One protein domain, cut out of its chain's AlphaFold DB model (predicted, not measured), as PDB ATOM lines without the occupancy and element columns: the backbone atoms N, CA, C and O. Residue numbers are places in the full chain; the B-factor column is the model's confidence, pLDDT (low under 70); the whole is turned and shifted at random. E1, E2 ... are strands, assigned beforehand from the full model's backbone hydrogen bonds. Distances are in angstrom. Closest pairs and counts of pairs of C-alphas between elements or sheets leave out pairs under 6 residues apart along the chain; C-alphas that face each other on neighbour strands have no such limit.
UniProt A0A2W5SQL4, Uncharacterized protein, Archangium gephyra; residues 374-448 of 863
ATOM      1  N   GLY A 374      -0.222 136.076  15.075       81.06
ATOM      2  CA  GLY A 374       0.174 137.351  15.689       81.06
ATOM      3  C   GLY A 374       1.370 138.027  15.000       81.06
ATOM      4  O   GLY A 374       2.033 137.438  14.146       81.06
ATOM      5  N   VAL A 375       1.682 139.260  15.402       84.69
ATOM      6  CA  VAL A 375       2.814 140.055  14.885       84.69
ATOM      7  C   VAL A 375       3.673 140.617  16.016       84.69
ATOM      8  O   VAL A 375       3.219 140.712  17.158       84.69
ATOM      9  N   ASN A 376       4.886 141.053  15.666       77.88
ATOM     10  CA  ASN A 376       5.790 141.824  16.525       77.88
ATOM     11  C   ASN A 376       6.025 141.179  17.904       77.88
ATOM     12  O   ASN A 376       5.933 141.841  18.937       77.88
ATOM     13  N   GLY A 377       6.269 139.869  17.932       70.50
ATOM     14  CA  GLY A 377       6.684 139.143  19.130       70.50
ATOM     15  C   GLY A 377       5.618 138.994  20.214       70.50
ATOM     16  O   GLY A 377       5.933 138.577  21.326       70.50
ATOM     17  N   ALA A 378       4.355 139.307  19.914       77.12
ATOM     18  CA  ALA A 378       3.243 138.955  20.785       77.12
ATOM     19  C   ALA A 378       3.116 137.425  20.909       77.12
ATOM     20  O   ALA A 378       3.430 136.688  19.970       77.12
ATOM     21  N   SER A 379       2.610 136.923  22.038       82.44
ATOM     22  CA  SER A 379       2.276 135.499  22.174       82.44
ATOM     23  C   SER A 379       1.263 135.077  21.105       82.44
ATOM     24  O   SER A 379       0.254 135.753  20.905       82.44
ATOM     25  N   CYS A 380       1.514 133.957  20.424       82.44
ATOM     26  CA  CYS A 380       0.617 133.434  19.397       82.44
ATOM     27  C   CYS A 380      -0.763 133.111  19.985       82.44
ATOM     28  O   CYS A 380      -0.859 132.389  20.978       82.44
ATOM     29  N   THR A 381      -1.830 133.578  19.335       80.81
ATOM     30  CA  THR A 381      -3.218 133.287  19.733       80.81
ATOM     31  C   THR A 381      -4.004 132.629  18.592       80.81
ATOM     32  O   THR A 381      -3.677 132.841  17.421       80.81
ATOM     33  N   PRO A 382      -5.023 131.802  18.892       80.62
ATOM     34  CA  PRO A 382      -5.876 131.212  17.869       80.62
ATOM     35  C   PRO A 382      -6.881 132.233  17.313       80.62
ATOM     36  O   PRO A 382      -7.567 132.930  18.061       80.62
ATOM     37  N   CYS A 383      -7.022 132.271  15.991       71.31
ATOM     38  CA  CYS A 383      -8.073 133.015  15.309       71.31
ATOM     39  C   CYS A 383      -9.426 132.309  15.494       71.31
ATOM     40  O   CYS A 383      -9.630 131.192  15.021       71.31
ATOM     41  N   LEU A 384     -10.361 132.973  16.173       67.56
ATOM     42  CA  LEU A 384     -11.689 132.427  16.465       67.56
ATOM     43  C   LEU A 384     -12.683 132.617  15.301       67.56
ATOM     44  O   LEU A 384     -12.462 133.395  14.367       67.56
ATOM     45  N   ASN A 385     -13.814 131.913  15.397       60.84
ATOM     46  CA  ASN A 385     -15.031 132.118  14.599       60.84
ATOM     47  C   ASN A 385     -14.828 132.100  13.070       60.84
ATOM     48  O   ASN A 385     -15.391 132.921  12.351       60.84
ATOM     49  N   GLY A 386     -14.022 131.155  12.571       60.22
ATOM     50  CA  GLY A 386     -13.816 130.927  11.132       60.22
ATOM     51  C   GLY A 386     -12.850 131.898  10.440       60.22
ATOM     52  O   GLY A 386     -12.643 131.783   9.235       60.22
ATOM     53  N   SER A 387     -12.240 132.823  11.186       69.38
ATOM     54  CA  SER A 387     -11.264 133.785  10.657       69.38
ATOM     55  C   SER A 387      -9.974 133.095  10.190       69.38
ATOM     56  O   SER A 387      -9.486 132.171  10.842       69.38
ATOM     57  N   THR A 388      -9.362 133.585   9.113       77.25
ATOM     58  CA  THR A 388      -8.040 133.139   8.641       77.25
ATOM     59  C   THR A 388      -6.923 134.004   9.224       77.25
ATOM     60  O   THR A 388      -7.094 135.208   9.392       77.25
ATOM     61  N   CYS A 389      -5.757 133.421   9.516       72.19
ATOM     62  CA  CYS A 389      -4.567 134.208   9.853       72.19
ATOM     63  C   CYS A 389      -3.888 134.677   8.557       72.19
ATOM     64  O   CYS A 389      -3.386 133.848   7.800       72.19
ATOM     65  N   THR A 390      -3.855 135.986   8.305       81.19
ATOM     66  CA  THR A 390      -3.205 136.584   7.131       81.19
ATOM     67  C   THR A 390      -2.131 137.560   7.599       81.19
ATOM     68  O   THR A 390      -2.435 138.549   8.262       81.19
ATOM     69  N   ALA A 391      -0.863 137.276   7.278       77.88
ATOM     70  CA  ALA A 391       0.299 138.093   7.658       77.88
ATOM     71  C   ALA A 391       0.402 138.423   9.170       77.88
ATOM     72  O   ALA A 391       0.958 139.450   9.548       77.88
ATOM     73  N   GLY A 392      -0.126 137.547  10.033       71.69
ATOM     74  CA  GLY A 392      -0.149 137.722  11.490       71.69
ATOM     75  C   GLY A 392      -1.334 138.509  12.057       71.69
ATOM     76  O   GLY A 392      -1.391 138.721  13.267       71.69
ATOM     77  N   ALA A 393      -2.311 138.888  11.228       72.19
ATOM     78  CA  ALA A 393      -3.608 139.394  11.672       72.19
ATOM     79  C   ALA A 393      -4.718 138.366  11.394       72.19
ATOM     80  O   ALA A 393      -4.764 137.768  10.319       72.19
ATOM     81  N   CYS A 394      -5.651 138.181  12.330       72.06
ATOM     82  CA  CYS A 394      -6.861 137.398  12.072       72.06
ATOM     83  C   CYS A 394      -7.830 138.215  11.200       72.06
ATOM     84  O   CYS A 394      -8.339 139.251  11.622       72.06
ATOM     85  N   THR A 395      -8.090 137.743   9.985       62.78
ATOM     86  CA  THR A 395      -8.921 138.398   8.965       62.78
ATOM     87  C   THR A 395     -10.157 137.562   8.631       62.78
ATOM     88  O   THR A 395     -10.096 136.337   8.637       62.78
ATOM     89  N   GLY A 396     -11.274 138.211   8.293       58.62
ATOM     90  CA  GLY A 396     -12.486 137.532   7.804       58.62
ATOM     91  C   GLY A 396     -13.489 137.070   8.871       58.62
ATOM     92  O   GLY A 396     -14.485 136.447   8.518       58.62
ATOM     93  N   GLY A 397     -13.274 137.392  10.150       59.16
ATOM     94  CA  GLY A 397     -14.291 137.208  11.192       59.16
ATOM     95  C   GLY A 397     -15.477 138.166  11.021       59.16
ATOM     96  O   GLY A 397     -15.310 139.292  10.545       59.16
ATOM     97  N   THR A 398     -16.679 137.741  11.419       57.06
ATOM     98  CA  THR A 398     -17.868 138.613  11.390       57.06
ATOM     99  C   THR A 398     -17.787 139.709  12.457       57.06
ATOM    100  O   THR A 398     -17.307 139.483  13.567       57.06
ATOM    101  N   THR A 399     -18.261 140.913  12.127       68.06
ATOM    102  CA  THR A 399     -18.423 142.016  13.087       68.06
ATOM    103  C   THR A 399     -19.406 141.627  14.188       68.06
ATOM    104  O   THR A 399     -20.383 140.934  13.911       68.06
ATOM    105  N   CYS A 400     -19.185 142.080  15.422       72.38
ATOM    106  CA  CYS A 400     -20.153 141.894  16.506       72.38
ATOM    107  C   CYS A 400     -21.468 142.618  16.164       72.38
ATOM    108  O   CYS A 400     -21.442 143.788  15.784       72.38
ATOM    109  N   ASN A 401     -22.591 141.898  16.220       71.75
ATOM    110  CA  ASN A 401     -23.913 142.366  15.811       71.75
ATOM    111  C   ASN A 401     -25.044 141.562  16.489       71.75
ATOM    112  O   ASN A 401     -24.802 140.580  17.194       71.75
ATOM    113  N   GLU A 402     -26.288 141.974  16.240       74.31
ATOM    114  CA  GLU A 402     -27.519 141.381  16.787       74.31
ATOM    115  C   GLU A 402     -27.738 139.891  16.464       74.31
ATOM    116  O   GLU A 402     -28.434 139.195  17.199       74.31
ATOM    117  N   THR A 403     -27.103 139.376  15.410       68.06
ATOM    118  CA  THR A 403     -27.232 137.985  14.946       68.06
ATOM    119  C   THR A 403     -26.161 137.059  15.537       68.06
ATOM    120  O   THR A 403     -26.328 135.840  15.505       68.06
ATOM    121  N   ASN A 404     -25.046 137.595  16.053       69.75
ATOM    122  CA  ASN A 404     -23.924 136.797  16.574       69.75
ATOM    123  C   ASN A 404     -23.508 137.119  18.023       69.75
ATOM    124  O   ASN A 404     -22.590 136.475  18.537       69.75
ATOM    125  N   CYS A 405     -24.178 138.058  18.700       76.12
ATOM    126  CA  CYS A 405     -23.900 138.397  20.091       76.12
ATOM    127  C   CYS A 405     -25.167 138.481  20.954       76.12
ATOM    128  O   CYS A 405     -25.945 139.423  20.853       76.12
ATOM    129  N   ASN A 406     -25.335 137.538  21.888       78.81
ATOM    130  CA  ASN A 406     -26.457 137.567  22.841       78.81
ATOM    131  C   ASN A 406     -26.303 138.664  23.917       78.81
ATOM    132  O   ASN A 406     -27.297 139.095  24.502       78.81
ATOM    133  N   GLY A 407     -25.066 139.095  24.190       81.69
ATOM    134  CA  GLY A 407     -24.736 140.192  25.104       81.69
ATOM    135  C   GLY A 407     -24.501 141.507  24.358       81.69
ATOM    136  O   GLY A 407     -25.246 141.832  23.437       81.69
ATOM    137  N   CYS A 408     -23.463 142.254  24.739       86.12
ATOM    138  CA  CYS A 408     -23.140 143.557  24.148       86.12
ATOM    139  C   CYS A 408     -21.830 143.549  23.344       86.12
ATOM    140  O   CYS A 408     -20.951 142.719  23.571       86.12
ATOM    141  N   CYS A 409     -21.672 144.499  22.424       83.19
ATOM    142  CA  CYS A 409     -20.475 144.664  21.602       83.19
ATOM    143  C   CYS A 409     -19.541 145.749  22.165       83.19
ATOM    144  O   CYS A 409     -19.884 146.932  22.182       83.19
ATOM    145  N   ASN A 410     -18.338 145.356  22.593       83.19
ATOM    146  CA  ASN A 410     -17.237 146.268  22.907       83.19
ATOM    147  C   ASN A 410     -16.274 146.299  21.708       83.19
ATOM    148  O   ASN A 410     -15.441 145.403  21.523       83.19
ATOM    149  N   GLY A 411     -16.478 147.275  20.817       77.75
ATOM    150  CA  GLY A 411     -15.956 147.206  19.452       77.75
ATOM    151  C   GLY A 411     -16.472 145.946  18.748       77.75
ATOM    152  O   GLY A 411     -17.652 145.615  18.841       77.75
ATOM    153  N   ASN A 412     -15.579 145.188  18.108       73.50
ATOM    154  CA  ASN A 412     -15.928 143.905  17.483       73.50
ATOM    155  C   ASN A 412     -15.985 142.721  18.475       73.50
ATOM    156  O   ASN A 412     -16.153 141.584  18.039       73.50
ATOM    157  N   THR A 413     -15.846 142.947  19.786       77.06
ATOM    158  CA  THR A 413     -15.824 141.873  20.794       77.06
ATOM    159  C   THR A 413     -17.196 141.703  21.436       77.06
ATOM    160  O   THR A 413     -17.679 142.623  22.093       77.06
ATOM    161  N   CYS A 414     -17.806 140.523  21.304       77.44
ATOM    162  CA  CYS A 414     -19.019 140.194  22.053       77.44
ATOM    163  C   CYS A 414     -18.689 139.905  23.524       77.44
ATOM    164  O   CYS A 414     -17.907 139.003  23.826       77.44
ATOM    165  N   VAL A 415     -19.314 140.643  24.438       80.38
ATOM    166  CA  VAL A 415     -19.238 140.442  25.886       80.38
ATOM    167  C   VAL A 415     -20.532 139.773  26.343       80.38
ATOM    168  O   VAL A 415     -21.597 140.388  26.358       80.38
ATOM    169  N   THR A 416     -20.446 138.492  26.701       68.44
ATOM    170  CA  THR A 416     -21.600 137.648  27.065       68.44
ATOM    171  C   THR A 416     -21.991 137.716  28.543       68.44
ATOM    172  O   THR A 416     -23.039 137.194  28.915       68.44
ATOM    173  N   ALA A 417     -21.182 138.366  29.386       57.72
ATOM    174  CA  ALA A 417     -21.466 138.589  30.800       57.72
ATOM    175  C   ALA A 417     -21.863 140.054  31.032       57.72
ATOM    176  O   ALA A 417     -21.037 140.960  30.906       57.72
ATOM    177  N   THR A 418     -23.130 140.276  31.375       62.16
ATOM    178  CA  THR A 418     -23.750 141.599  31.533       62.16
ATOM    179  C   THR A 418     -23.363 142.244  32.869       62.16
ATOM    180  O   THR A 418     -24.171 142.305  33.792       62.16
ATOM    181  N   GLY A 419     -22.105 142.662  33.003       69.12
ATOM    182  CA  GLY A 419     -21.609 143.393  34.173       69.12
ATOM    183  C   GLY A 419     -21.865 144.900  34.079       69.12
ATOM    184  O   GLY A 419     -22.061 145.439  32.993       69.12
ATOM    185  N   ASP A 420     -21.795 145.606  35.208       76.31
ATOM    186  CA  ASP A 420     -22.155 147.036  35.312       76.31
ATOM    187  C   ASP A 420     -21.324 147.973  34.415       76.31
ATOM    188  O   ASP A 420     -21.765 149.072  34.089       76.31
ATOM    189  N   ASN A 421     -20.138 147.535  33.975       77.31
ATOM    190  CA  ASN A 421     -19.266 148.262  33.043       77.31
ATOM    191  C   ASN A 421     -19.307 147.747  31.590       77.31
ATOM    192  O   ASN A 421     -18.619 148.304  30.738       77.31
ATOM    193  N   SER A 422     -20.107 146.714  31.311       84.50
ATOM    194  CA  SER A 422     -20.270 146.085  29.993       84.50
ATOM    195  C   SER A 422     -21.708 145.587  29.835       84.50
ATOM    196  O   SER A 422     -21.975 144.385  29.788       84.50
ATOM    197  N   CYS A 423     -22.649 146.527  29.814       85.06
ATOM    198  CA  CYS A 423     -24.076 146.250  29.788       85.06
ATOM    199  C   CYS A 423     -24.672 146.379  28.378       85.06
ATOM    200  O   CYS A 423     -24.298 147.271  27.616       85.06
ATOM    201  N   GLY A 424     -25.606 145.488  28.049       84.00
ATOM    202  CA  GLY A 424     -26.347 145.438  26.786       84.00
ATOM    203  C   GLY A 424     -26.818 144.014  26.459       84.00
ATOM    204  O   GLY A 424     -26.406 143.058  27.121       84.00
ATOM    205  N   GLN A 425     -27.666 143.869  25.440       88.00
ATOM    206  CA  GLN A 425     -28.107 142.581  24.879       88.00
ATOM    207  C   GLN A 425     -28.194 142.677  23.353       88.00
ATOM    208  O   GLN A 425     -28.243 143.779  22.806       88.00
ATOM    209  N   LEU A 426     -28.289 141.526  22.680       83.56
ATOM    210  CA  LEU A 426     -28.578 141.435  21.240       83.56
ATOM    211  C   LEU A 426     -27.640 142.316  20.390       83.56
ATOM    212  O   LEU A 426     -28.075 143.052  19.508       83.56
ATOM    213  N   GLY A 427     -26.342 142.292  20.692       77.25
ATOM    214  CA  GLY A 427     -25.318 143.009  19.936       77.25
ATOM    215  C   GLY A 427     -25.348 144.534  20.080       77.25
ATOM    216  O   GLY A 427     -24.639 145.222  19.345       77.25
ATOM    217  N   SER A 428     -26.116 145.088  21.026       85.12
ATOM    218  CA  SER A 428     -26.055 146.517  21.347       85.12
ATOM    219  C   SER A 428     -24.645 146.915  21.798       85.12
ATOM    220  O   SER A 428     -23.965 146.133  22.464       85.12
ATOM    221  N   ALA A 429     -24.202 148.143  21.513       85.19
ATOM    222  CA  ALA A 429     -22.923 148.641  22.029       85.19
ATOM    223  C   ALA A 429     -22.870 148.534  23.568       85.19
ATOM    224  O   ALA A 429     -23.834 148.894  24.244       85.19
ATOM    225  N   CYS A 430     -21.759 148.034  24.117       83.69
ATOM    226  CA  CYS A 430     -21.588 147.922  25.565       83.69
ATOM    227  C   CYS A 430     -21.560 149.307  26.218       83.69
ATOM    228  O   CYS A 430     -20.713 150.137  25.884       83.69
ATOM    229  N   VAL A 431     -22.432 149.529  27.200       84.12
ATOM    230  CA  VAL A 431     -22.418 150.730  28.044       84.12
ATOM    231  C   VAL A 431     -21.969 150.387  29.462       84.12
ATOM    232  O   VAL A 431     -22.333 149.342  30.000       84.12
ATOM    233  N   SER A 432     -21.211 151.282  30.098       83.19
ATOM    234  CA  SER A 432     -21.176 151.306  31.562       83.19
ATOM    235  C   SER A 432     -22.469 151.943  32.050       83.19
ATOM    236  O   SER A 432     -22.893 152.981  31.540       83.19
ATOM    237  N   CYS A 433     -23.097 151.326  33.042       75.25
ATOM    238  CA  CYS A 433     -24.328 151.816  33.635       75.25
ATOM    239  C   CYS A 433     -24.134 153.103  34.449       75.25
ATOM    240  O   CYS A 433     -25.108 153.808  34.720       75.25
ATOM    241  N   GLY A 434     -22.889 153.439  34.794       63.47
ATOM    242  CA  GLY A 434     -22.566 154.572  35.648       63.47
ATOM    243  C   GLY A 434     -22.909 154.325  37.124       63.47
ATOM    244  O   GLY A 434     -23.356 153.239  37.502       63.47
ATOM    245  N   PRO A 435     -22.673 155.320  37.995       50.62
ATOM    246  CA  PRO A 435     -22.790 155.140  39.437       50.62
ATOM    247  C   PRO A 435     -24.188 154.705  39.885       50.62
ATOM    248  O   PRO A 435     -25.190 155.281  39.466       50.62
ATOM    249  N   GLY A 436     -24.243 153.692  40.757       54.50
ATOM    250  CA  GLY A 436     -25.480 153.199  41.371       54.50
ATOM    251  C   GLY A 436     -26.469 152.514  40.417       54.50
ATOM    252  O   GLY A 436     -27.554 152.115  40.840       54.50
ATOM    253  N   ARG A 437     -26.142 152.332  39.136       72.19
ATOM    254  CA  ARG A 437     -26.920 151.469  38.243       72.19
ATOM    255  C   ARG A 437     -26.230 150.122  38.104       72.19
ATOM    256  O   ARG A 437     -25.027 150.070  37.879       72.19
ATOM    257  N   VAL A 438     -27.016 149.055  38.205       75.94
ATOM    258  CA  VAL A 438     -26.556 147.685  37.961       75.94
ATOM    259  C   VAL A 438     -27.105 147.179  36.639       75.94
ATOM    260  O   VAL A 438     -28.214 147.534  36.227       75.94
ATOM    261  N   CYS A 439     -26.333 146.338  35.967       78.69
ATOM    262  CA  CYS A 439     -26.752 145.717  34.729       78.69
ATOM    263  C   CYS A 439     -27.624 144.485  35.018       78.69
ATOM    264  O   CYS A 439     -27.123 143.408  35.335       78.69
ATOM    265  N   ASN A 440     -28.944 144.628  34.892       83.81
ATOM    266  CA  ASN A 440     -29.885 143.515  35.002       83.81
ATOM    267  C   ASN A 440     -30.375 143.129  33.605       83.81
ATOM    268  O   ASN A 440     -30.952 143.967  32.911       83.81
ATOM    269  N   SER A 441     -30.135 141.883  33.182       82.94
ATOM    270  CA  SER A 441     -30.484 141.386  31.840       82.94
ATOM    271  C   SER A 441     -30.072 142.362  30.728       82.94
ATOM    272  O   SER A 441     -30.881 142.772  29.902       82.94
ATOM    273  N   GLY A 442     -28.817 142.820  30.770       77.25
ATOM    274  CA  GLY A 442     -28.264 143.774  29.802       77.25
ATOM    275  C   GLY A 442     -28.928 145.159  29.769       77.25
ATOM    276  O   GLY A 442     -28.647 145.936  28.865       77.25
ATOM    277  N   THR A 443     -29.772 145.497  30.748       81.50
ATOM    278  CA  THR A 443     -30.362 146.831  30.914       81.50
ATOM    279  C   THR A 443     -29.833 147.488  32.189       81.50
ATOM    280  O   THR A 443     -29.866 146.900  33.270       81.50
ATOM    281  N   CYS A 444     -29.373 148.736  32.083       77.06
ATOM    282  CA  CYS A 444     -28.845 149.509  33.211       77.06
ATOM    283  C   CYS A 444     -29.955 150.048  34.126       77.06
ATOM    284  O   CYS A 444     -30.332 151.226  34.057       77.06
ATOM    285  N   ILE A 445     -30.480 149.190  34.997       74.00
ATOM    286  CA  ILE A 445     -31.480 149.565  35.998       74.00
ATOM    287  C   ILE A 445     -30.831 150.310  37.168       74.00
ATOM    288  O   ILE A 445     -29.657 150.121  37.482       74.00
ATOM    289  N   THR A 446     -31.592 151.157  37.855       67.81
ATOM    290  CA  THR A 446     -31.166 151.716  39.145       67.81
ATOM    291  C   THR A 446     -31.071 150.602  40.180       67.81
ATOM    292  O   THR A 446     -32.066 149.924  40.437       67.81
ATOM    293  N   GLN A 447     -29.904 150.437  40.806       70.25
ATOM    294  CA  GLN A 447     -29.783 149.611  42.000       70.25
ATOM    295  C   GLN A 447     -30.664 150.221  43.094       70.25
ATOM    296  O   GLN A 447     -30.602 151.429  43.349       70.25
ATOM    297  N   ALA A 448     -31.495 149.394  43.731       73.62
ATOM    298  CA  ALA A 448     -32.187 149.803  44.943       73.62
ATOM    299  C   ALA A 448     -31.141 150.061  46.036       73.62
ATOM    300  O   ALA A 448     -30.260 149.227  46.255       73.62
TER     301      ALA A 448
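This is residues 374 to 448 of the 863 residues of an uncharacterized protein of Archangium gephyra (UniProt A0A2W5SQL4). With little regular structure, the model strings three small hairpins, E1-E2, E3-E4 and E5-E6, in a row along its longest axis, joined by long loops, with E3-E4 in the middle. The printed part has 75 residues, no named helix and six strands, E1 to E6 in chain order, in three antiparallel two-stranded sheets. The class is all strand, with 20 residues in named elements. It is loose, with a radius of gyration of the C-alphas of 15.4 A, and flat, spanning 50 by 28 by 13 A.

E5, residues 437 to 440, and E6, residues 443 to 446, form an antiparallel hairpin at 137 degrees; N 438 and O 445 are within hydrogen-bond range at 2.9 A. E3, residues 408 to 410, and E4, residues 413 to 415, form another at 137 degrees, with N 415 and O 408 2.8 A apart. E1, residues 388 to 390, and E2, residues 393 to 395, form the third at 132 degrees, with N 390 and O 393 2.8 A apart. Strands of different hairpins are apart.

E5 is 9.1 A long and E6 9.6 A. C-alpha 388 begins E1 at (-8.040, 133.139, 8.641); C-alpha 446 ends E6 at (-31.166, 151.716, 39.145).

The farthest C-alphas, of Ala 391 and Ala 448, are 50.8 A apart. The printed part has no cut. Links E2 to E3 and E4 to E5 are long. Nineteen residues have pLDDT under 70, among them 395 to 399.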